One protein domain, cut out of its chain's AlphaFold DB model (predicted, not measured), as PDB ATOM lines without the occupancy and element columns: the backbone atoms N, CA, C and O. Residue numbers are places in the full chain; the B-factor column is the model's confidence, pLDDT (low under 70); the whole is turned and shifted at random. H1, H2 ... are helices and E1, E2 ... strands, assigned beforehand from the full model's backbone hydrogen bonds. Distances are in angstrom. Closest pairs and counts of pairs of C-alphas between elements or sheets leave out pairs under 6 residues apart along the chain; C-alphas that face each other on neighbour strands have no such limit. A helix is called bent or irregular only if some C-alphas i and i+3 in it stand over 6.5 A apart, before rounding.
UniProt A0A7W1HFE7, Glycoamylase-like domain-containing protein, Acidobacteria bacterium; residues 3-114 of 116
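AT A GLANCE: This is residues 3 to 114 of the 116 residues of the protein "Glycoamylase-like domain-containing protein" of Acidobacteria bacterium (UniProt A0A7W1HFE7). Two helices, H2 and H3, make a loose V with the short helix H1 between them, and an arm of short helices leads away from the end of H3, with residues 99 to 114 sticking out from the body. The long link of residues 55 to 77, with no named element, runs across the open side of the V, from the end of H2 to the start of H3. The printed part has 112 residues with one named strand and five named helices, in the order E1, H1, H2, H3, H4, H5, and its class is mostly helix. The whole is loose, with a radius of gyration of the C-alphas of 16.4 A, and elongated, spanning 49 by 29 by 25 A.

HOW THE PARTS SIT: H2, residues 37 to 54, is the longest helix; it has a kink of 48 degrees near residue 48 and is irregular, with C-alphas 50 and 53 lying 9.6 A apart. With residues 39 to 44 alone it touches H1, residues 27 to 31; the closest C-alphas are those of Pro 29 and Ala 40, 4.6 A apart. H1 also touches H3, residues 78 to 92, closest at the C-alphas of Ala 30 and Thr 84, 4.8 A apart. H2 and H3 are close but not clearly touching, with the C-alphas of Pro 37 and Leu 91 the closest at 7.5 A; they run opposite ways at a steep tilt of 48 degrees. H3 and H4, residues 95 to 101, touch only at the corner, with the C-alphas of Asn 90 and Val 96 the closest at 5.8 A, and are about perpendicular at 82 degrees. H4 and H5, residues 104 to 112, are close but not clearly touching, with the C-alphas of Met 101 and Lys 107 the closest at 6.9 A; they run the same way at a steep tilt of 62 degrees. E1, residues 7 to 9, pairs with no named strand, and is apart from H1. In H1, H3, H4 and H5 every O i to N i+4 pair is within hydrogen-bond range; in H2, 11 of 14 are.

IN THESE COORDINATES: H2 runs 23.9 A from C-alpha 37 at (21.103, -32.012, -49.261) to C-alpha 54, and H3 21.0 A from C-alpha 78 to C-alpha 92. E1 begins at C-alpha 7 at (-0.489, -14.245, -38.912). H5, 12.4 A long, ends at C-alpha 112 at (37.825, -15.520, -27.587).

THE WHOLE: The two C-alphas farthest apart, those of Thr 69 and Asn 108, are 49.6 A apart. The printed part has no cut. The links E1 to H1 and H2 to H3 are long. The mean pLDDT of the printed part is 95.7, and residue 13 is under 70.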
ATOM      1  N   ASP A   3       4.933 -16.449 -42.059       95.81
ATOM      2  CA  ASP A   3       3.515 -16.162 -41.972       95.81
ATOM      3  C   ASP A   3       2.685 -17.432 -42.190       95.81
ATOM      4  O   ASP A   3       3.132 -18.485 -42.659       95.81
ATOM      5  N   SER A   4       1.426 -17.313 -41.809       95.06
ATOM      6  CA  SER A   4       0.365 -18.293 -41.936       95.06
ATOM      7  C   SER A   4      -0.931 -17.552 -42.255       95.06
ATOM      8  O   SER A   4      -1.029 -16.332 -42.095       95.06
ATOM      9  N   ALA A   5      -1.988 -18.294 -42.579       94.31
ATOM     10  CA  ALA A   5      -3.324 -17.719 -42.736       94.31
ATOM     11  C   ALA A   5      -3.837 -16.968 -41.482       94.31
ATOM     12  O   ALA A   5      -4.824 -16.242 -41.569       94.31
ATOM     13  N   LYS A   6      -3.200 -17.154 -40.316       92.25
ATOM     14  CA  LYS A   6      -3.583 -16.564 -39.023       92.25
ATOM     15  C   LYS A   6      -2.570 -15.533 -38.497       92.25
ATOM     16  O   LYS A   6      -2.670 -15.133 -37.341       92.25
ATOM     17  N   GLY A   7      -1.604 -15.111 -39.316       93.75
ATOM     18  CA  GLY A   7      -0.489 -14.245 -38.912       93.75
ATOM     19  C   GLY A   7       0.824 -15.018 -38.791       93.75
ATOM     20  O   GLY A   7       0.996 -16.037 -39.449       93.75
ATOM     21  N   TYR A   8       1.752 -14.568 -37.953       93.94
ATOM     22  CA  TYR A   8       3.098 -15.143 -37.863       93.94
ATOM     23  C   TYR A   8       3.191 -16.328 -36.889       93.94
ATOM     24  O   TYR A   8       2.695 -16.252 -35.763       93.94
ATOM     25  N   VAL A   9       3.878 -17.406 -37.290       93.88
ATOM     26  CA  VAL A   9       4.044 -18.617 -36.470       93.88
ATOM     27  C   VAL A   9       5.497 -19.101 -36.444       93.88
ATOM     28  O   VAL A   9       6.150 -19.344 -37.464       93.88
ATOM     29  N   ALA A  10       6.001 -19.333 -35.231       92.12
ATOM     30  CA  ALA A  10       7.245 -20.054 -34.992       92.12
ATOM     31  C   ALA A  10       6.958 -21.560 -34.856       92.12
ATOM     32  O   ALA A  10       6.738 -22.063 -33.762       92.12
ATOM     33  N   TRP A  11       6.956 -22.280 -35.983       89.62
ATOM     34  CA  TRP A  11       6.498 -23.678 -36.082       89.62
ATOM     35  C   TRP A  11       7.199 -24.696 -35.161       89.62
ATOM     36  O   TRP A  11       6.606 -25.732 -34.870       89.62
ATOM     37  N   GLY A  12       8.415 -24.395 -34.687       78.31
ATOM     38  CA  GLY A  12       9.170 -25.223 -33.740       78.31
ATOM     39  C   GLY A  12       9.762 -26.510 -34.332       78.31
ATOM     40  O   GLY A  12       9.377 -26.970 -35.405       78.31
ATOM     41  N   ALA A  13      10.735 -27.082 -33.620       69.19
ATOM     42  CA  ALA A  13      11.223 -28.447 -33.835       69.19
ATOM     43  C   ALA A  13      10.417 -29.429 -32.957       69.19
ATOM     44  O   ALA A  13       9.703 -28.970 -32.065       69.19
ATOM     45  N   PRO A  14      10.517 -30.758 -33.164       71.50
ATOM     46  CA  PRO A  14       9.840 -31.738 -32.318       71.50
ATOM     47  C   PRO A  14      10.102 -31.523 -30.812       71.50
ATOM     48  O   PRO A  14      11.236 -31.210 -30.441       71.50
ATOM     49  N   PRO A  15       9.101 -31.745 -29.935       77.00
ATOM     50  CA  PRO A  15       7.760 -32.267 -30.228       77.00
ATOM     51  C   PRO A  15       6.872 -31.275 -30.996       77.00
ATOM     52  O   PRO A  15       7.110 -30.073 -30.984       77.00
ATOM     53  N   ARG A  16       5.857 -31.793 -31.707       74.62
ATOM     54  CA  ARG A  16       4.966 -30.991 -32.565       74.62
ATOM     55  C   ARG A  16       4.384 -29.810 -31.782       74.62
ATOM     56  O   ARG A  16       3.740 -30.017 -30.756       74.62
ATOM     57  N   HIS A  17       4.581 -28.599 -32.296       79.44
ATOM     58  CA  HIS A  17       4.003 -27.393 -31.718       79.44
ATOM     59  C   HIS A  17       2.479 -27.391 -31.920       79.44
ATOM     60  O   HIS A  17       1.984 -27.803 -32.971       79.44
ATOM     61  N   GLU A  18       1.717 -26.901 -30.942       84.00
ATOM     62  CA  GLU A  18       0.244 -26.851 -31.011       84.00
ATOM     63  C   GLU A  18      -0.278 -26.054 -32.219       84.00
ATOM     64  O   GLU A  18      -1.325 -26.361 -32.783       84.00
ATOM     65  N   ALA A  19       0.503 -25.069 -32.661       85.12
ATOM     66  CA  ALA A  19       0.200 -24.231 -33.817       85.12
ATOM     67  C   ALA A  19       0.440 -24.921 -35.178       85.12
ATOM     68  O   ALA A  19       0.077 -24.354 -36.204       85.12
ATOM     69  N   THR A  20       1.051 -26.115 -35.228       89.12
ATOM     70  CA  THR A  20       1.341 -26.816 -36.490       89.12
ATOM     71  C   THR A  20       0.053 -27.298 -37.167       89.12
ATOM     72  O   THR A  20      -0.500 -28.346 -36.816       89.12
ATOM     73  N   ASP A  21      -0.375 -26.578 -38.203       91.81
ATOM     74  CA  ASP A  21      -1.651 -26.763 -38.909       91.81
ATOM     75  C   ASP A  21      -1.521 -27.413 -40.302       91.81
ATOM     76  O   ASP A  21      -2.486 -27.480 -41.066       91.81
ATOM     77  N   GLY A  22      -0.322 -27.897 -40.635       93.38
ATOM     78  CA  GLY A  22      -0.004 -28.481 -41.939       93.38
ATOM     79  C   GLY A  22       0.573 -27.490 -42.949       93.38
ATOM     80  O   GLY A  22       0.864 -27.893 -44.073       93.38
ATOM     81  N   SER A  23       0.785 -26.231 -42.563       95.69
ATOM     82  CA  SER A  23       1.570 -25.294 -43.366       95.69
ATOM     83  C   SER A  23       3.001 -25.801 -43.568       95.69
ATOM     84  O   SER A  23       3.648 -26.316 -42.654       95.69
ATOM     85  N   VAL A  24       3.485 -25.652 -44.793       96.69
ATOM     86  CA  VAL A  24       4.824 -25.997 -45.254       96.69
ATOM     87  C   VAL A  24       5.558 -24.701 -45.558       96.69
ATOM     88  O   VAL A  24       5.031 -23.827 -46.246       96.69
ATOM     89  N   VAL A  25       6.786 -24.599 -45.056       97.25
ATOM     90  CA  VAL A  25       7.639 -23.417 -45.194       97.25
ATOM     91  C   VAL A  25       8.861 -23.794 -46.033       97.25
ATOM     92  O   VAL A  25       9.771 -24.434 -45.498       97.25
ATOM     93  N   PRO A  26       8.907 -23.458 -47.336       98.12
ATOM     94  CA  PRO A  26       9.997 -23.862 -48.228       98.12
ATOM     95  C   PRO A  26      11.391 -23.423 -47.767       98.12
ATOM     96  O   PRO A  26      12.367 -24.133 -48.016       98.12
ATOM     97  N   CYS A  27      11.499 -22.302 -47.046       98.00
ATOM     98  CA  CYS A  27      12.782 -21.829 -46.521       98.00
ATOM     99  C   CYS A  27      13.407 -22.794 -45.500       98.00
ATOM    100  O   CYS A  27      14.620 -22.775 -45.319       98.00
ATOM    101  N   ALA A  28      12.623 -23.673 -44.861       97.19
ATOM    102  CA  ALA A  28      13.138 -24.631 -43.886       97.19
ATOM    103  C   ALA A  28      14.032 -25.710 -44.536       97.19
ATOM    104  O   ALA A  28      15.205 -25.809 -44.159       97.19
ATOM    105  N   PRO A  29      13.568 -26.490 -45.539       98.06
ATOM    106  CA  PRO A  29      14.463 -27.370 -46.286       98.06
ATOM    107  C   PRO A  29      15.491 -26.582 -47.107       98.06
ATOM    108  O   PRO A  29      16.654 -26.969 -47.122       98.06
ATOM    109  N   ALA A  30      15.133 -25.447 -47.720       98.38
ATOM    110  CA  ALA A  30      16.094 -24.648 -48.487       98.38
ATOM    111  C   ALA A  30      17.266 -24.137 -47.643       98.38
ATOM    112  O   ALA A  30      18.425 -24.283 -48.032       98.38
ATOM    113  N   GLY A  31      16.985 -23.623 -46.449       97.94
ATOM    114  CA  GLY A  31      17.994 -23.188 -45.494       97.94
ATOM    115  C   GLY A  31      18.872 -24.326 -44.972       97.94
ATOM    116  O   GLY A  31      19.972 -24.072 -44.487       97.94
ATOM    117  N   SER A  32      18.428 -25.575 -45.135       98.25
ATOM    118  CA  SER A  32      19.134 -26.788 -44.714       98.25
ATOM    119  C   SER A  32      19.959 -27.444 -45.828       98.25
ATOM    120  O   SER A  32      20.606 -28.462 -45.582       98.25
ATOM    121  N   LEU A  33      19.970 -26.877 -47.043       98.56
ATOM    122  CA  LEU A  33      20.639 -27.462 -48.213       98.56
ATOM    123  C   LEU A  33      22.118 -27.776 -47.978       98.56
ATOM    124  O   LEU A  33      22.577 -28.830 -48.399       98.56
ATOM    125  N   MET A  34      22.859 -26.902 -47.290       97.50
ATOM    126  CA  MET A  34      24.286 -27.128 -47.029       97.50
ATOM    127  C   MET A  34      24.573 -28.128 -45.901       97.50
ATOM    128  O   MET A  34      25.735 -28.442 -45.659       97.50
ATOM    129  N   PHE A  35      23.543 -28.611 -45.202       97.94
ATOM    130  CA  PHE A  35      23.682 -29.567 -44.101       97.94
ATOM    131  C   PHE A  35      23.160 -30.958 -44.452       97.94
ATOM    132  O   PHE A  35      23.802 -31.941 -44.100       97.94
ATOM    133  N   ALA A  36      22.005 -31.034 -45.118       98.25
ATOM    134  CA  ALA A  36      21.311 -32.290 -45.404       98.25
ATOM    135  C   ALA A  36      20.730 -32.301 -46.835       98.25
ATOM    136  O   ALA A  36      19.507 -32.406 -47.017       98.25
ATOM    137  N   PRO A  37      21.565 -32.115 -47.876       98.25
ATOM    138  CA  PRO A  37      21.103 -32.012 -49.261       98.25
ATOM    139  C   PRO A  37      20.313 -33.239 -49.730       98.25
ATOM    140  O   PRO A  37      19.385 -33.097 -50.522       98.25
ATOM    141  N   GLU A  38      20.635 -34.423 -49.217       98.44
ATOM    142  CA  GLU A  38      20.002 -35.702 -49.541       98.44
ATOM    143  C   GLU A  38      18.509 -35.763 -49.202       98.44
ATOM    144  O   GLU A  38      17.786 -36.553 -49.802       98.44
ATOM    145  N   ILE A  39      18.034 -34.918 -48.280       98.38
ATOM    146  CA  ILE A  39      16.613 -34.817 -47.912       98.38
ATOM    147  C   ILE A  39      16.030 -33.440 -48.254       98.38
ATOM    148  O   ILE A  39      14.875 -33.343 -48.670       98.38
ATOM    149  N   ALA A  40      16.829 -32.376 -48.145       98.56
ATOM    150  CA  ALA A  40      16.399 -31.010 -48.409       98.56
ATOM    151  C   ALA A  40      16.138 -30.757 -49.899       98.56
ATOM    152  O   ALA A  40      15.108 -30.186 -50.258       98.56
ATOM    153  N   LEU A  41      17.048 -31.194 -50.777       98.62
ATOM    154  CA  LEU A  41      16.910 -30.962 -52.212       98.62
ATOM    155  C   LEU A  41      15.718 -31.735 -52.804       98.62
ATOM    156  O   LEU A  41      14.913 -31.098 -53.488       98.62
ATOM    157  N   PRO A  42      15.519 -33.041 -52.518       98.75
ATOM    158  CA  PRO A  42      14.323 -33.748 -52.971       98.75
ATOM    159  C   PRO A  42      13.022 -33.108 -52.484       98.75
ATOM    160  O   PRO A  42      12.077 -33.009 -53.261       98.75
ATOM    161  N   ALA A  43      12.975 -32.610 -51.241       98.56
ATOM    162  CA  ALA A  43      11.791 -31.926 -50.725       98.56
ATOM    163  C   ALA A  43      11.441 -30.674 -51.550       98.56
ATOM    164  O   ALA A  43      10.287 -30.489 -51.926       98.56
ATOM    165  N   LEU A  44      12.430 -29.839 -51.888       98.69
ATOM    166  CA  LEU A  44      12.216 -28.644 -52.715       98.69
ATOM    167  C   LEU A  44      11.814 -28.994 -54.149       98.69
ATOM    168  O   LEU A  44      10.935 -28.348 -54.722       98.69
ATOM    169  N   VAL A  45      12.443 -30.020 -54.732       98.56
ATOM    170  CA  VAL A  45      12.090 -30.517 -56.068       98.56
ATOM    171  C   VAL A  45      10.643 -31.001 -56.083       98.56
ATOM    172  O   VAL A  45       9.894 -30.613 -56.977       98.56
ATOM    173  N   GLU A  46      10.222 -31.771 -55.080       98.62
ATOM    174  CA  GLU A  46       8.848 -32.263 -54.955       98.62
ATOM    175  C   GLU A  46       7.849 -31.113 -54.776       98.62
ATOM    176  O   GLU A  46       6.842 -31.057 -55.481       98.62
ATOM    177  N   MET A  47       8.147 -30.137 -53.908       98.50
ATOM    178  CA  MET A  47       7.312 -28.942 -53.740       98.50
ATOM    179  C   MET A  47       7.106 -28.217 -55.077       98.50
ATOM    180  O   MET A  47       5.970 -27.950 -55.474       98.50
ATOM    181  N   LYS A  48       8.192 -27.938 -55.809       98.31
ATOM    182  CA  LYS A  48       8.107 -27.255 -57.105       98.31
ATOM    183  C   LYS A  48       7.364 -28.094 -58.143       98.31
ATOM    184  O   LYS A  48       6.549 -27.553 -58.880       98.31
ATOM    185  N   THR A  49       7.621 -29.397 -58.190       98.56
ATOM    186  CA  THR A  49       6.997 -30.314 -59.156       98.56
ATOM    187  C   THR A  49       5.490 -30.404 -58.937       98.56
ATOM    188  O   THR A  49       4.717 -30.345 -59.890       98.56
ATOM    189  N   LYS A  50       5.061 -30.503 -57.677       98.31
ATOM    190  CA  LYS A  50       3.662 -30.734 -57.316       98.31
ATOM    191  C   LYS A  50       2.801 -29.473 -57.338       98.31
ATOM    192  O   LYS A  50       1.625 -29.546 -57.690       98.31
ATOM    193  N   TYR A  51       3.358 -28.331 -56.938       98.06
ATOM    194  CA  TYR A  51       2.588 -27.093 -56.760       98.06
ATOM    195  C   TYR A  51       2.928 -26.007 -57.790       98.06
ATOM    196  O   TYR A  51       2.113 -25.106 -57.994       98.06
ATOM    197  N   GLY A  52       4.070 -26.116 -58.477       97.62
ATOM    198  CA  GLY A  52       4.452 -25.264 -59.603       97.62
ATOM    199  C   GLY A  52       4.330 -23.772 -59.306       97.62
ATOM    200  O   GLY A  52       4.671 -23.302 -58.218       97.62
ATOM    201  N   ASP A  53       3.777 -23.045 -60.273       97.25
ATOM    202  CA  ASP A  53       3.628 -21.587 -60.240       97.25
ATOM    203  C   ASP A  53       2.742 -21.079 -59.092       97.25
ATOM    204  O   ASP A  53       2.779 -19.895 -58.768       97.25
ATOM    205  N   LYS A  54       1.967 -21.955 -58.427       96.94
ATOM    206  CA  LYS A  54       1.185 -21.557 -57.245       96.94
ATOM    207  C   LYS A  54       2.074 -21.151 -56.083       96.94
ATOM    208  O   LYS A  54       1.661 -20.312 -55.297       96.94
ATOM    209  N   ILE A  55       3.246 -21.772 -55.951       97.56
ATOM    210  CA  ILE A  55       4.174 -21.519 -54.843       97.56
ATOM    211  C   ILE A  55       5.554 -21.082 -55.324       97.56
ATOM    212  O   ILE A  55       6.416 -20.873 -54.483       97.56
ATOM    213  N   TYR A  56       5.802 -21.007 -56.634       97.50
ATOM    214  CA  TYR A  56       7.099 -20.649 -57.204       97.50
ATOM    215  C   TYR A  56       6.929 -19.497 -58.197       97.50
ATOM    216  O   TYR A  56       6.468 -19.692 -59.316       97.50
ATOM    217  N   GLY A  57       7.297 -18.290 -57.774       95.75
ATOM    218  CA  GLY A  57       7.115 -17.059 -58.538       95.75
ATOM    219  C   GLY A  57       8.425 -16.339 -58.851       95.75
ATOM    220  O   GLY A  57       9.511 -16.921 -58.861       95.75
ATOM    221  N   ARG A  58       8.322 -15.024 -59.078       96.25
ATOM    222  CA  ARG A  58       9.436 -14.147 -59.490       96.25
ATOM    223  C   ARG A  58      10.680 -14.255 -58.602       96.25
ATOM    224  O   ARG A  58      11.790 -14.146 -59.111       96.25
ATOM    225  N   TYR A  59      10.490 -14.433 -57.296       97.00
ATOM    226  CA  TYR A  59      11.569 -14.480 -56.305       97.00
ATOM    227  C   TYR A  59      11.827 -15.893 -55.757       97.00
ATOM    228  O   TYR A  59      12.486 -16.045 -54.734       97.00
ATOM    229  N   GLY A  60      11.342 -16.930 -56.445       96.38
ATOM    230  CA  GLY A  60      11.439 -18.317 -55.998       96.38
ATOM    231  C   GLY A  60      10.205 -18.749 -55.215       96.38
ATOM    232  O   GLY A  60       9.084 -18.395 -55.583       96.38
ATOM    233  N   PHE A  61      10.403 -19.559 -54.176       97.69
ATOM    234  CA  PHE A  61       9.295 -20.088 -53.389       97.69
ATOM    235  C   PHE A  61       8.555 -18.990 -52.608       97.69
ATOM    236  O   PHE A  61       9.177 -18.041 -52.131       97.69
ATOM    237  N   ALA A  62       7.241 -19.151 -52.445       97.69
ATOM    238  CA  ALA A  62       6.453 -18.411 -51.467       97.69
ATOM    239  C   ALA A  62       6.972 -18.681 -50.045       97.69
ATOM    240  O   ALA A  62       7.536 -19.747 -49.779       97.69
ATOM    241  N   ASP A  63       6.743 -17.735 -49.134       98.06
ATOM    242  CA  ASP A  63       7.152 -17.849 -47.729       98.06
ATOM    243  C   ASP A  63       6.573 -19.110 -47.057       98.06
ATOM    244  O   ASP A  63       7.303 -19.932 -46.501       98.06
ATOM    245  N   ALA A  64       5.266 -19.329 -47.209       98.06
ATOM    246  CA  ALA A  64       4.595 -20.531 -46.737       98.06
ATOM    247  C   ALA A  64       3.368 -20.869 -47.585       98.06
ATOM    248  O   ALA A  64       2.772 -20.014 -48.243       98.06
ATOM    249  N   PHE A  65       2.961 -22.132 -47.544       98.25
ATOM    250  CA  PHE A  65       1.711 -22.595 -48.135       98.25
ATOM    251  C   PHE A  65       1.125 -23.744 -47.323       98.25
ATOM    252  O   PHE A  65       1.854 -24.488 -46.676       98.25
ATOM    253  N   ASN A  66      -0.190 -23.934 -47.371       97.75
ATOM    254  CA  ASN A  66      -0.853 -25.055 -46.718       97.75
ATOM    255  C   ASN A  66      -1.547 -25.935 -47.774       97.75
ATOM    256  O   ASN A  66      -2.560 -25.532 -48.352       97.75
ATOM    257  N   PRO A  67      -1.039 -27.152 -48.036       97.00
ATOM    258  CA  PRO A  67      -1.592 -28.030 -49.060       97.00
ATOM    259  C   PRO A  67      -2.972 -28.596 -48.705       97.00
ATOM    260  O   PRO A  67      -3.669 -29.060 -49.604       97.00
ATOM    261  N   HIS A  68      -3.375 -28.569 -47.430       96.25
ATOM    262  CA  HIS A  68      -4.693 -29.037 -46.998       96.25
ATOM    263  C   HIS A  68      -5.789 -27.997 -47.239       96.25
ATOM    264  O   HIS A  68      -6.932 -28.371 -47.487       96.25
ATOM    265  N   THR A  69      -5.455 -26.706 -47.175       97.00
ATOM    266  CA  THR A  69      -6.427 -25.609 -47.340       97.00
ATOM    267  C   THR A  69      -6.298 -24.881 -48.676       97.00
ATOM    268  O   THR A  69      -7.199 -24.142 -49.059       97.00
ATOM    269  N   GLY A  70      -5.185 -25.072 -49.389       96.88
ATOM    270  CA  GLY A  70      -4.865 -24.346 -50.619       96.88
ATOM    271  C   GLY A  70      -4.369 -22.917 -50.388       96.88
ATOM    272  O   GLY A  70      -4.133 -22.202 -51.359       96.88
ATOM    273  N   TRP A  71      -4.201 -22.494 -49.132       97.94
ATOM    274  CA  TRP A  71      -3.651 -21.182 -48.806       97.94
ATOM    275  C   TRP A  71      -2.180 -21.087 -49.228       97.94
ATOM    276  O   TRP A  71      -1.404 -22.016 -49.006       97.94
ATOM    277  N   VAL A  72      -1.796 -19.952 -49.810       98.19
ATOM    278  CA  VAL A  72      -0.412 -19.619 -50.164       98.19
ATOM    279  C   VAL A  72      -0.152 -18.180 -49.747       98.19
ATOM    280  O   VAL A  72      -0.956 -17.300 -50.078       98.19
ATOM    281  N   ASN A  73       0.962 -17.936 -49.055       97.50
ATOM    282  CA  ASN A  73       1.377 -16.578 -48.739       97.50
ATOM    283  C   ASN A  73       1.613 -15.789 -50.039       97.50
ATOM    284  O   ASN A  73       2.281 -16.269 -50.954       97.50
ATOM    285  N   GLN A  74       1.028 -14.597 -50.128       94.44
ATOM    286  CA  GLN A  74       1.210 -13.698 -51.268       94.44
ATOM    287  C   GLN A  74       2.505 -12.886 -51.155       94.44
ATOM    288  O   GLN A  74       2.990 -12.362 -52.159       94.44
ATOM    289  N   ASP A  75       3.067 -12.809 -49.948       93.56
ATOM    290  CA  ASP A  75       4.287 -12.077 -49.667       93.56
ATOM    291  C   ASP A  75       5.537 -12.950 -49.816       93.56
ATOM    292  O   ASP A  75       5.530 -14.182 -49.708       93.56
ATOM    293  N   VAL A  76       6.648 -12.261 -50.066       93.31
ATOM    294  CA  VAL A  76       7.987 -12.837 -50.116       93.31
ATOM    295  C   VAL A  76       8.818 -12.171 -49.032       93.31
ATOM    296  O   VAL A  76       9.072 -10.966 -49.087       93.31
ATOM    297  N   ILE A  77       9.266 -12.958 -48.057       96.00
ATOM    298  CA  ILE A  77       9.990 -12.439 -46.899       96.00
ATOM    299  C   ILE A  77      11.500 -12.567 -47.125       96.00
ATOM    300  O   ILE A  77      12.038 -13.635 -47.422       96.00
ATOM    301  N   GLY A  78      12.215 -11.448 -46.976       97.44
ATOM    302  CA  GLY A  78      13.649 -11.372 -47.264       97.44
ATOM    303  C   GLY A  78      14.521 -12.290 -46.403       97.44
ATOM    304  O   GLY A  78      15.533 -12.784 -46.895       97.44
ATOM    305  N   ILE A  79      14.137 -12.562 -45.149       97.38
ATOM    306  CA  ILE A  79      14.887 -13.488 -44.280       97.38
ATOM    307  C   ILE A  79      14.811 -14.935 -44.795       97.38
ATOM    308  O   ILE A  79      15.801 -15.662 -44.727       97.38
ATOM    309  N   ASP A  80      13.685 -15.312 -45.402       97.81
ATOM    310  CA  ASP A  80      13.398 -16.668 -45.878       97.81
ATOM    311  C   ASP A  80      13.978 -16.929 -47.275       97.81
ATOM    312  O   ASP A  80      14.591 -17.973 -47.538       97.81
ATOM    313  N   VAL A  81      13.895 -15.938 -48.167       97.25
ATOM    314  CA  VAL A  81      14.596 -15.983 -49.461       97.25
ATOM    315  C   VAL A  81      16.107 -15.871 -49.273       97.25
ATOM    316  O   VAL A  81      16.873 -16.567 -49.944       97.25
ATOM    317  N   GLY A  82      16.550 -15.024 -48.342       98.06
ATOM    318  CA  GLY A  82      17.962 -14.805 -48.056       98.06
ATOM    319  C   GLY A  82      18.660 -16.098 -47.654       98.06
ATOM    320  O   GLY A  82      19.655 -16.473 -48.274       98.06
ATOM    321  N   ILE A  83      18.111 -16.827 -46.676       98.06
ATOM    322  CA  ILE A  83      18.714 -18.096 -46.254       98.06
ATOM    323  C   ILE A  83      18.672 -19.148 -47.366       98.06
ATOM    324  O   ILE A  83      19.655 -19.853 -47.562       98.06
ATOM    325  N   THR A  84      17.599 -19.191 -48.164       98.19
ATOM    326  CA  THR A  84      17.495 -20.086 -49.327       98.19
ATOM    327  C   THR A  84      18.669 -19.893 -50.291       98.19
ATOM    328  O   THR A  84      19.327 -20.864 -50.669       98.19
ATOM    329  N   LEU A  85      18.972 -18.644 -50.656       98.00
ATOM    330  CA  LEU A  85      20.067 -18.328 -51.573       98.00
ATOM    331  C   LEU A  85      21.439 -18.665 -50.973       98.00
ATOM    332  O   LEU A  85      22.266 -19.295 -51.633       98.00
ATOM    333  N   LEU A  86      21.681 -18.263 -49.723       98.44
ATOM    334  CA  LEU A  86      22.968 -18.483 -49.057       98.44
ATOM    335  C   LEU A  86      23.252 -19.974 -48.840       98.44
ATOM    336  O   LEU A  86      24.383 -20.423 -49.035       98.44
ATOM    337  N   SER A  87      22.233 -20.747 -48.469       98.56
ATOM    338  CA  SER A  87      22.346 -22.189 -48.262       98.56
ATOM    339  C   SER A  87      22.548 -22.943 -49.573       98.56
ATOM    340  O   SER A  87      23.378 -23.852 -49.622       98.56
ATOM    341  N   ALA A  88      21.867 -22.545 -50.652       98.38
ATOM    342  CA  ALA A  88      22.092 -23.119 -51.977       98.38
ATOM    343  C   ALA A  88      23.526 -22.870 -52.477       98.38
ATOM    344  O   ALA A  88      24.171 -23.788 -52.985       98.38
ATOM    345  N   GLU A  89      24.057 -21.658 -52.291       98.56
ATOM    346  CA  GLU A  89      25.437 -21.353 -52.678       98.56
ATOM    347  C   GLU A  89      26.454 -22.111 -51.814       98.56
ATOM    348  O   GLU A  89      27.401 -22.688 -52.343       98.56
ATOM    349  N   ASN A  90      26.238 -22.198 -50.497       98.56
ATOM    350  CA  ASN A  90      27.108 -22.994 -49.629       98.56
ATOM    351  C   ASN A  90      27.096 -24.485 -49.979       98.56
ATOM    352  O   ASN A  90      28.152 -25.106 -49.933       98.56
ATOM    353  N   LEU A  91      25.949 -25.048 -50.367       98.31
ATOM    354  CA  LEU A  91      25.894 -26.416 -50.881       98.31
ATOM    355  C   LEU A  91      26.726 -26.567 -52.165       98.31
ATOM    356  O   LEU A  91      27.433 -27.556 -52.334       98.31
ATOM    357  N   ARG A  92      26.643 -25.595 -53.079       98.31
ATOM    358  CA  ARG A  92      27.303 -25.661 -54.389       98.31
ATOM    359  C   ARG A  92      28.824 -25.512 -54.304       98.31
ATOM    360  O   ARG A  92      29.538 -26.165 -55.060       98.31
ATOM    361  N   SER A  93      29.312 -24.610 -53.456       98.25
ATOM    362  CA  SER A  93      30.711 -24.152 -53.479       98.25
ATOM    363  C   SER A  93      31.331 -23.912 -52.093       98.25
ATOM    364  O   SER A  93      32.556 -23.852 -51.958       98.25
ATOM    365  N   GLY A  94      30.505 -23.759 -51.054       98.25
ATOM    366  CA  GLY A  94      30.939 -23.349 -49.715       98.25
ATOM    367  C   GLY A  94      31.411 -21.890 -49.630       98.25
ATOM    368  O   GLY A  94      32.096 -21.513 -48.676       98.25
ATOM    369  N   ASP A  95      31.112 -21.071 -50.642       98.12
ATOM    370  CA  ASP A  95      31.678 -19.730 -50.807       98.12
ATOM    371  C   ASP A  95      31.258 -18.756 -49.714       98.12
ATOM    372  O   ASP A  95      32.108 -18.040 -49.185       98.12
ATOM    373  N   VAL A  96      29.982 -18.755 -49.322       98.06
ATOM    374  CA  VAL A  96      29.470 -17.834 -48.297       98.06
ATOM    375  C   VAL A  96      30.210 -18.052 -46.975       98.06
ATOM    376  O   VAL A  96      30.718 -17.094 -46.385       98.06
ATOM    377  N   TRP A  97      30.355 -19.306 -46.536       97.88
ATOM    378  CA  TRP A  97      31.156 -19.634 -45.354       97.88
ATOM    379  C   TRP A  97      32.627 -19.289 -45.539       97.88
ATOM    380  O   TRP A  97      33.228 -18.677 -44.654       97.88
ATOM    381  N   ARG A  98      33.218 -19.631 -46.687       98.25
ATOM    382  CA  ARG A  98      34.629 -19.343 -46.948       98.25
ATOM    383  C   ARG A  98      34.914 -17.845 -46.895       98.25
ATOM    384  O   ARG A  98      35.899 -17.446 -46.284       98.25
ATOM    385  N   TRP A  99      34.083 -17.011 -47.511       98.12
ATOM    386  CA  TRP A  99      34.248 -15.560 -47.488       98.12
ATOM    387  C   TRP A  99      34.075 -14.993 -46.086       98.12
ATOM    388  O   TRP A  99      34.914 -14.203 -45.657       98.12
ATOM    389  N   PHE A 100      33.063 -15.443 -45.341       98.06
ATOM    390  CA  PHE A 100      32.871 -15.021 -43.955       98.06
ATOM    391  C   PHE A 100      34.091 -15.364 -43.083       98.06
ATOM    392  O   PHE A 100      34.622 -14.503 -42.381       98.06
ATOM    393  N   MET A 101      34.615 -16.586 -43.212       97.56
ATOM    394  CA  MET A 101      35.755 -17.084 -42.434       97.56
ATOM    395  C   MET A 101      37.118 -16.526 -42.875       97.56
ATOM    396  O   MET A 101      38.123 -16.758 -42.198       97.56
ATOM    397  N   ARG A 102      37.197 -15.776 -43.983       97.75
ATOM    398  CA  ARG A 102      38.433 -15.078 -44.390       97.75
ATOM    399  C   ARG A 102      38.741 -13.856 -43.525       97.75
ATOM    400  O   ARG A 102      39.902 -13.455 -43.478       97.75
ATOM    401  N   ASN A 103      37.748 -13.303 -42.837       98.38
ATOM    402  CA  ASN A 103      37.909 -12.123 -41.989       98.38
ATOM    403  C   ASN A 103      38.640 -12.485 -40.686       98.38
ATOM    404  O   ASN A 103      38.291 -13.459 -40.009       98.38
ATOM    405  N   ALA A 104      39.670 -11.715 -40.328       97.94
ATOM    406  CA  ALA A 104      40.493 -11.986 -39.146       97.94
ATOM    407  C   ALA A 104      39.692 -11.820 -37.843       97.94
ATOM    408  O   ALA A 104      39.894 -12.556 -36.879       97.94
ATOM    409  N   GLU A 105      38.734 -10.898 -37.841       98.19
ATOM    410  CA  GLU A 105      37.814 -10.579 -36.754       98.19
ATOM    411  C   GLU A 105      36.997 -11.803 -36.342       98.19
ATOM    412  O   GLU A 105      36.854 -12.066 -35.150       98.19
ATOM    413  N   ILE A 106      36.529 -12.592 -37.313       97.69
ATOM    414  CA  ILE A 106      35.748 -13.808 -37.062       97.69
ATOM    415  C   ILE A 106      36.615 -14.876 -36.394       97.69
ATOM    416  O   ILE A 106      36.221 -15.445 -35.377       97.69
ATOM    417  N   LYS A 107      37.840 -15.098 -36.889       95.56
ATOM    418  CA  LYS A 107      38.790 -16.051 -36.280       95.56
ATOM    419  C   LYS A 107      39.164 -15.649 -34.851       95.56
ATOM    420  O   LYS A 107      39.201 -16.486 -33.945       95.56
ATOM    421  N   ASN A 108      39.398 -14.355 -34.640       97.25
ATOM    422  CA  ASN A 108      39.685 -13.792 -33.325       97.25
ATOM    423  C   ASN A 108      38.490 -13.954 -32.376       97.25
ATOM    424  O   ASN A 108      38.678 -14.325 -31.218       97.25
ATOM    425  N   ALA A 109      37.267 -13.706 -32.855       97.50
ATOM    426  CA  ALA A 109      36.047 -13.870 -32.073       97.50
ATOM    427  C   ALA A 109      35.852 -15.326 -31.627       97.50
ATOM    428  O   ALA A 109      35.683 -15.556 -30.431       97.50
ATOM    429  N   LEU A 110      35.970 -16.299 -32.541       97.50
ATOM    430  CA  LEU A 110      35.865 -17.732 -32.227       97.50
ATOM    431  C   LEU A 110      36.880 -18.165 -31.162       97.50
ATOM    432  O   LEU A 110      36.511 -18.810 -30.179       97.50
ATOM    433  N   THR A 111      38.129 -17.701 -31.281       97.00
ATOM    434  CA  THR A 111      39.175 -17.951 -30.277       97.00
ATOM    435  C   THR A 111      38.786 -17.394 -28.902       97.00
ATOM    436  O   THR A 111      38.923 -18.084 -27.892       97.00
ATOM    437  N   ARG A 112      38.257 -16.162 -28.845       97.88
ATOM    438  CA  ARG A 112      37.825 -15.520 -27.587       97.88
ATOM    439  C   ARG A 112      36.666 -16.257 -26.917       97.88
ATOM    440  O   ARG A 112      36.634 -16.320 -25.690       97.88
ATOM    441  N   VAL A 113      35.753 -16.835 -27.699       97.81
ATOM    442  CA  VAL A 113      34.635 -17.646 -27.183       97.81
ATOM    443  C   VAL A 113      34.966 -19.137 -27.058       97.81
ATOM    444  O   VAL A 113      34.086 -19.930 -26.740       97.81
ATOM    445  N   LYS A 114      36.238 -19.525 -27.246       96.75
ATOM    446  CA  LYS A 114      36.746 -20.902 -27.101       96.75
ATOM    447  C   LYS A 114      36.080 -21.917 -28.044       96.75
ATOM    448  O   LYS A 114      36.028 -23.103 -27.723       96.75
TER     449      LYS A 114